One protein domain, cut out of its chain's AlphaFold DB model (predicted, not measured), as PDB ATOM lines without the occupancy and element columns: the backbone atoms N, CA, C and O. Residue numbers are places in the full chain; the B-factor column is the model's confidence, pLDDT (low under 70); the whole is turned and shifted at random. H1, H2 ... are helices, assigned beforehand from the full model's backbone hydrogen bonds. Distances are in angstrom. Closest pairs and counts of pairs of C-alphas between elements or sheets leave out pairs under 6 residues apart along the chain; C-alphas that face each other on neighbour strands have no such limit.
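What this domain is: This is residues 18 to 71 of the 78 residues of an uncharacterized protein of Paramecium tetraurelia (UniProt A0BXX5). Two long helices, H3 and H2, run side by side in opposite senses as the two arms of a loose U, with a narrow gap between them. The short helix H1 folds back on the first turns of H2 at the open end of the U, while residues 46 to 51 stick out at the closed end. The printed part has 54 residues with three named helices, in the order H1, H2, H3, and no named strand; the class is all helix. The whole is loose, with a radius of gyration of the C-alphas of 12.9 A, and elongated, spanning 39 by 21 by 13 A.

Where its parts are: H3, the longest helix, holds residues 50 to 69 and measures 28.5 A, from C-alpha 50 at (19.520, -37.048, 15.494) to C-alpha 69 at (-3.660, -39.468, -0.861). H2 holds residues 27 to 42 and measures 22.9 A, from C-alpha 27 at (4.512, -49.651, -9.530) to C-alpha 42 at (21.111, -42.772, 4.666). H1 holds residues 18 to 21.

How they stand to each other: H3 touches no helix, but H3 and H2 are near each other, with 7 pairs of C-alphas within 10 A and the closest 8.4 A apart. H2 touches H1 with residues 27 to 32 alone; the closest C-alphas, those of Ala 20 and Arg 28, are 4.9 A apart. H1 and H3 are apart. In H2 and H3 every O i to N i+4 pair is within hydrogen-bond range; H1, with 4 residues, is too short for such a pair, and its one O i to N i+3 pair is within range.

The domain as a whole: The two C-alphas farthest apart, those of Pro 24 and Lys 48, are 39.0 A apart. The printed part has no cut. The link from H1 to H2 is tight, and that from H2 to H3, with 7 residues, is short. Residues 46 to 51, of which 50 and 51 belong to H3, stand free. The mean pLDDT of the printed part is 89.5, and residue 71 is under 70.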
ATOM      1  N   LYS A  18       4.808 -52.540   2.891       93.69
ATOM      2  CA  LYS A  18       3.465 -53.132   2.901       93.69
ATOM      3  C   LYS A  18       2.543 -52.395   1.933       93.69
ATOM      4  O   LYS A  18       1.867 -53.048   1.148       93.69
ATOM      5  N   TRP A  19       2.557 -51.064   1.951       90.88
ATOM      6  CA  TRP A  19       1.800 -50.244   1.005       90.88
ATOM      7  C   TRP A  19       2.229 -50.493  -0.444       90.88
ATOM      8  O   TRP A  19       1.372 -50.707  -1.296       90.88
ATOM      9  N   ALA A  20       3.535 -50.583  -0.714       91.38
ATOM     10  CA  ALA A  20       4.055 -50.912  -2.040       91.38
ATOM     11  C   ALA A  20       3.531 -52.265  -2.554       91.38
ATOM     12  O   ALA A  20       3.173 -52.385  -3.720       91.38
ATOM     13  N   ASN A  21       3.440 -53.283  -1.687       91.31
ATOM     14  CA  ASN A  21       2.903 -54.599  -2.054       91.31
ATOM     15  C   ASN A  21       1.429 -54.570  -2.482       91.31
ATOM     16  O   ASN A  21       1.016 -55.440  -3.242       91.31
ATOM     17  N   LEU A  22       0.646 -53.587  -2.027       91.00
ATOM     18  CA  LEU A  22      -0.757 -53.436  -2.428       91.00
ATOM     19  C   LEU A  22      -0.909 -52.884  -3.851       91.00
ATOM     20  O   LEU A  22      -2.003 -52.917  -4.405       91.00
ATOM     21  N   LYS A  23       0.170 -52.370  -4.444       87.06
ATOM     22  CA  LYS A  23       0.164 -51.821  -5.800       87.06
ATOM     23  C   LYS A  23       0.383 -52.921  -6.850       87.06
ATOM     24  O   LYS A  23       1.059 -53.915  -6.544       87.06
ATOM     25  N   PRO A  24      -0.173 -52.777  -8.068       90.06
ATOM     26  CA  PRO A  24       0.150 -53.650  -9.197       90.06
ATOM     27  C   PRO A  24       1.591 -53.419  -9.688       90.06
ATOM     28  O   PRO A  24       2.239 -52.433  -9.333       90.06
ATOM     29  N   GLU A  25       2.121 -54.333 -10.498       88.00
ATOM     30  CA  GLU A  25       3.366 -54.078 -11.239       88.00
ATOM     31  C   GLU A  25       3.103 -53.104 -12.406       88.00
ATOM     32  O   GLU A  25       1.993 -53.102 -12.940       88.00
ATOM     33  N   PRO A  26       4.081 -52.265 -12.812       87.50
ATOM     34  CA  PRO A  26       5.459 -52.165 -12.301       87.50
ATOM     35  C   PRO A  26       5.608 -51.267 -11.057       87.50
ATOM     36  O   PRO A  26       6.699 -51.135 -10.498       87.50
ATOM     37  N   ALA A  27       4.518 -50.631 -10.614       86.75
ATOM     38  CA  ALA A  27       4.512 -49.651  -9.530       86.75
ATOM     39  C   ALA A  27       5.142 -50.192  -8.245       86.75
ATOM     40  O   ALA A  27       5.991 -49.543  -7.631       86.75
ATOM     41  N   ARG A  28       4.755 -51.411  -7.859       90.31
ATOM     42  CA  ARG A  28       5.281 -52.104  -6.681       90.31
ATOM     43  C   ARG A  28       6.806 -52.180  -6.693       90.31
ATOM     44  O   ARG A  28       7.427 -51.827  -5.688       90.31
ATOM     45  N   SER A  29       7.401 -52.637  -7.795       90.69
ATOM     46  CA  SER A  29       8.855 -52.767  -7.925       90.69
ATOM     47  C   SER A  29       9.554 -51.413  -7.825       90.69
ATOM     48  O   SER A  29      10.485 -51.261  -7.031       90.69
ATOM     49  N   THR A  30       9.047 -50.404  -8.532       89.69
ATOM     50  CA  THR A  30       9.595 -49.041  -8.504       89.69
ATOM     51  C   THR A  30       9.541 -48.428  -7.102       89.69
ATOM     52  O   THR A  30      10.544 -47.905  -6.613       89.69
ATOM     53  N   ILE A  31       8.408 -48.555  -6.402       89.44
ATOM     54  CA  ILE A  31       8.242 -48.042  -5.033       89.44
ATOM     55  C   ILE A  31       9.201 -48.754  -4.071       89.44
ATOM     56  O   ILE A  31       9.861 -48.103  -3.258       89.44
ATOM     57  N   LYS A  32       9.315 -50.086  -4.152       92.44
ATOM     58  CA  LYS A  32      10.239 -50.853  -3.300       92.44
ATOM     59  C   LYS A  32      11.685 -50.425  -3.506       92.44
ATOM     60  O   LYS A  32      12.379 -50.191  -2.518       92.44
ATOM     61  N   LEU A  33      12.122 -50.317  -4.760       93.19
ATOM     62  CA  LEU A  33      13.479 -49.893  -5.101       93.19
ATOM     63  C   LEU A  33      13.759 -48.484  -4.582       93.19
ATOM     64  O   LEU A  33      14.788 -48.273  -3.942       93.19
ATOM     65  N   TYR A  34      12.823 -47.552  -4.770       91.69
ATOM     66  CA  TYR A  34      12.939 -46.198  -4.234       91.69
ATOM     67  C   TYR A  34      13.142 -46.208  -2.711       91.69
ATOM     68  O   TYR A  34      14.120 -45.656  -2.206       91.69
ATOM     69  N   VAL A  35      12.255 -46.884  -1.971       92.62
ATOM     70  CA  VAL A  35      12.304 -46.929  -0.499       92.62
ATOM     71  C   VAL A  35      13.598 -47.590  -0.013       92.62
ATOM     72  O   VAL A  35      14.246 -47.082   0.900       92.62
ATOM     73  N   GLN A  36      14.017 -48.696  -0.630       93.62
ATOM     74  CA  GLN A  36      15.269 -49.370  -0.278       93.62
ATOM     75  C   GLN A  36      16.492 -48.486  -0.541       93.62
ATOM     76  O   GLN A  36      17.381 -48.413   0.310       93.62
ATOM     77  N   ASN A  37      16.536 -47.798  -1.683       93.94
ATOM     78  CA  ASN A  37      17.645 -46.922  -2.047       93.94
ATOM     79  C   ASN A  37      17.749 -45.720  -1.106       93.94
ATOM     80  O   ASN A  37      18.847 -45.412  -0.644       93.94
ATOM     81  N   GLU A  38      16.629 -45.092  -0.748       92.38
ATOM     82  CA  GLU A  38      16.616 -43.980   0.208       92.38
ATOM     83  C   GLU A  38      17.152 -44.395   1.586       92.38
ATOM     84  O   GLU A  38      17.980 -43.696   2.174       92.38
ATOM     85  N   TYR A  39      16.747 -45.560   2.099       92.31
ATOM     86  CA  TYR A  39      17.252 -46.045   3.388       92.31
ATOM     87  C   TYR A  39      18.730 -46.447   3.311       92.31
ATOM     88  O   TYR A  39      19.500 -46.091   4.202       92.31
ATOM     89  N   ARG A  40      19.162 -47.115   2.231       93.19
ATOM     90  CA  ARG A  40      20.577 -47.467   2.007       93.19
ATOM     91  C   ARG A  40      21.468 -46.231   1.891       93.19
ATOM     92  O   ARG A  40      22.541 -46.205   2.490       93.19
ATOM     93  N   LYS A  41      21.018 -45.188   1.188       93.12
ATOM     94  CA  LYS A  41      21.737 -43.910   1.056       93.12
ATOM     95  C   LYS A  41      21.993 -43.250   2.413       93.12
ATOM     96  O   LYS A  41      23.033 -42.630   2.612       93.12
ATOM     97  N   ASN A  42      21.064 -43.410   3.353       91.25
ATOM     98  CA  ASN A  42      21.111 -42.772   4.666       91.25
ATOM     99  C   ASN A  42      21.564 -43.714   5.804       91.25
ATOM    100  O   ASN A  42      21.617 -43.289   6.958       91.25
ATOM    101  N   GLN A  43      21.938 -44.968   5.513       89.81
ATOM    102  CA  GLN A  43      22.265 -45.978   6.534       89.81
ATOM    103  C   GLN A  43      23.502 -45.627   7.380       89.81
ATOM    104  O   GLN A  43      23.592 -46.013   8.542       89.81
ATOM    105  N   ASN A  44      24.438 -44.863   6.805       91.44
ATOM    106  CA  ASN A  44      25.714 -44.506   7.429       91.44
ATOM    107  C   ASN A  44      25.662 -43.180   8.204       91.44
ATOM    108  O   ASN A  44      26.701 -42.671   8.627       91.44
ATOM    109  N   ILE A  45      24.477 -42.582   8.388       89.75
ATOM    110  CA  ILE A  45      24.352 -41.359   9.184       89.75
ATOM    111  C   ILE A  45      24.727 -41.677  10.641       89.75
ATOM    112  O   ILE A  45      24.115 -42.553  11.259       89.75
ATOM    113  N   PRO A  46      25.704 -40.963  11.233       89.56
ATOM    114  CA  PRO A  46      26.072 -41.176  12.625       89.56
ATOM    115  C   PRO A  46      24.868 -40.976  13.550       89.56
ATOM    116  O   PRO A  46      24.186 -39.957  13.456       89.56
ATOM    117  N   LYS A  47      24.664 -41.889  14.510       85.12
ATOM    118  CA  LYS A  47      23.539 -41.845  15.469       85.12
ATOM    119  C   LYS A  47      23.434 -40.523  16.244       85.12
ATOM    120  O   LYS A  47      22.345 -40.157  16.658       85.12
ATOM    121  N   LYS A  48      24.553 -39.805  16.412       88.25
ATOM    122  CA  LYS A  48      24.618 -38.479  17.049       88.25
ATOM    123  C   LYS A  48      23.941 -37.362  16.247       88.25
ATOM    124  O   LYS A  48      23.598 -36.339  16.820       88.25
ATOM    125  N   LYS A  49      23.738 -37.536  14.936       89.94
ATOM    126  CA  LYS A  49      23.054 -36.560  14.072       89.94
ATOM    127  C   LYS A  49      21.537 -36.777  14.105       89.94
ATOM    128  O   LYS A  49      20.926 -36.989  13.058       89.94
ATOM    129  N   LEU A  50      20.947 -36.766  15.301       87.12
ATOM    130  CA  LEU A  50      19.520 -37.048  15.494       87.12
ATOM    131  C   LEU A  50      18.637 -36.091  14.688       87.12
ATOM    132  O   LEU A  50      17.780 -36.570  13.952       87.12
ATOM    133  N   ASP A  51      18.937 -34.793  14.700       90.19
ATOM    134  CA  ASP A  51      18.168 -33.775  13.967       90.19
ATOM    135  C   ASP A  51      18.099 -34.071  12.465       90.19
ATOM    136  O   ASP A  51      17.058 -33.931  11.822       90.19
ATOM    137  N   ARG A  52      19.207 -34.554  11.887       92.44
ATOM    138  CA  ARG A  52      19.254 -34.926  10.469       92.44
ATOM    139  C   ARG A  52      18.405 -36.161  10.186       92.44
ATOM    140  O   ARG A  52      17.731 -36.199   9.158       92.44
ATOM    141  N   ILE A  53      18.454 -37.163  11.064       91.25
ATOM    142  CA  ILE A  53      17.650 -38.384  10.933       91.25
ATOM    143  C   ILE A  53      16.164 -38.033  11.063       91.25
ATOM    144  O   ILE A  53      15.356 -38.492  10.259       91.25
ATOM    145  N   GLU A  54      15.802 -37.180  12.020       91.88
ATOM    146  CA  GLU A  54      14.429 -36.723  12.222       91.88
ATOM    147  C   GLU A  54      13.904 -35.912  11.041       91.88
ATOM    148  O   GLU A  54      12.804 -36.172  10.555       91.88
ATOM    149  N   PHE A  55      14.711 -34.994  10.515       94.06
ATOM    150  CA  PHE A  55      14.361 -34.231   9.325       94.06
ATOM    151  C   PHE A  55      14.073 -35.138   8.119       94.06
ATOM    152  O   PHE A  55      13.046 -34.986   7.456       94.06
ATOM    153  N   LEU A  56      14.939 -36.123   7.860       93.50
ATOM    154  CA  LEU A  56      14.737 -37.100   6.785       93.50
ATOM    155  C   LEU A  56      13.496 -37.967   7.027       93.50
ATOM    156  O   LEU A  56      12.738 -38.237   6.095       93.50
ATOM    157  N   PHE A  57      13.256 -38.365   8.276       94.06
ATOM    158  CA  PHE A  57      12.088 -39.150   8.653       94.06
ATOM    159  C   PHE A  57      10.777 -38.386   8.432       94.06
ATOM    160  O   PHE A  57       9.845 -38.927   7.835       94.06
ATOM    161  N   ARG A  58      10.717 -37.114   8.847       93.88
ATOM    162  CA  ARG A  58       9.564 -36.229   8.616       93.88
ATOM    163  C   ARG A  58       9.325 -36.002   7.124       93.88
ATOM    164  O   ARG A  58       8.192 -36.132   6.670       93.88
ATOM    165  N   GLN A  59      10.380 -35.759   6.346       93.50
ATOM    166  CA  GLN A  59      10.261 -35.661   4.888       93.50
ATOM    167  C   GLN A  59       9.717 -36.943   4.251       93.50
ATOM    168  O   GLN A  59       8.843 -36.875   3.389       93.50
ATOM    169  N   GLY A  60      10.217 -38.108   4.669       92.56
ATOM    170  CA  GLY A  60       9.747 -39.401   4.178       92.56
ATOM    171  C   GLY A  60       8.266 -39.628   4.478       92.56
ATOM    172  O   GLY A  60       7.527 -40.041   3.586       92.56
ATOM    173  N   LYS A  61       7.821 -39.304   5.701       93.00
ATOM    174  CA  LYS A  61       6.403 -39.354   6.091       93.00
ATOM    175  C   LYS A  61       5.540 -38.445   5.221       93.00
ATOM    176  O   LYS A  61       4.556 -38.920   4.669       93.00
ATOM    177  N   ASN A  62       5.944 -37.192   5.025       91.62
ATOM    178  CA  ASN A  62       5.191 -36.255   4.189       91.62
ATOM    179  C   ASN A  62       5.051 -36.765   2.747       91.62
ATOM    180  O   ASN A  62       3.958 -36.741   2.193       91.62
ATOM    181  N   LYS A  63       6.135 -37.284   2.151       88.75
ATOM    182  CA  LYS A  63       6.080 -37.894   0.811       88.75
ATOM    183  C   LYS A  63       5.129 -39.088   0.761       88.75
ATOM    184  O   LYS A  63       4.372 -39.217  -0.193       88.75
ATOM    185  N   TYR A  64       5.165 -39.946   1.779       88.75
ATOM    186  CA  TYR A  64       4.299 -41.118   1.860       88.75
ATOM    187  C   TYR A  64       2.816 -40.749   1.935       88.75
ATOM    188  O   TYR A  64       2.030 -41.322   1.186       88.75
ATOM    189  N   GLU A  65       2.445 -39.789   2.787       87.94
ATOM    190  CA  GLU A  65       1.057 -39.318   2.877       87.94
ATOM    191  C   GLU A  65       0.598 -38.727   1.538       87.94
ATOM    192  O   GLU A  65      -0.443 -39.125   1.025       87.94
ATOM    193  N   ILE A  66       1.431 -37.905   0.885       86.00
ATOM    194  CA  ILE A  66       1.123 -37.365  -0.450       86.00
ATOM    195  C   ILE A  66       0.892 -38.487  -1.468       86.00
ATOM    196  O   ILE A  66      -0.079 -38.445  -2.216       86.00
ATOM    197  N   TRP A  67       1.754 -39.506  -1.523       84.50
ATOM    198  CA  TRP A  67       1.582 -40.610  -2.474       84.50
ATOM    199  C   TRP A  67       0.344 -41.456  -2.197       84.50
ATOM    200  O   TRP A  67      -0.288 -41.957  -3.131       84.50
ATOM    201  N   LYS A  68       0.013 -41.628  -0.917       80.75
ATOM    202  CA  LYS A  68      -1.160 -42.371  -0.473       80.75
ATOM    203  C   LYS A  68      -2.448 -41.625  -0.832       80.75
ATOM    204  O   LYS A  68      -3.351 -42.256  -1.382       80.75
ATOM    205  N   ASP A  69      -2.496 -40.318  -0.592       78.94
ATOM    206  CA  ASP A  69      -3.660 -39.468  -0.861       78.94
ATOM    207  C   ASP A  69      -3.860 -39.226  -2.357       78.94
ATOM    208  O   ASP A  69      -4.971 -39.346  -2.871       78.94
ATOM    209  N   ALA A  70      -2.776 -38.976  -3.091       71.25
ATOM    210  CA  ALA A  70      -2.832 -38.702  -4.523       71.25
ATOM    211  C   ALA A  70      -3.094 -39.954  -5.389       71.25
ATOM    212  O   ALA A  70      -3.047 -39.856  -6.613       71.25
ATOM    213  N   LYS A  71      -3.342 -41.133  -4.784       64.06
ATOM    214  CA  LYS A  71      -3.473 -42.436  -5.474       64.06
ATOM    215  C   LYS A  71      -2.376 -42.645  -6.531       64.06
ATOM    216  O   LYS A  71      -2.629 -43.196  -7.598       64.06
TER     217      LYS A  71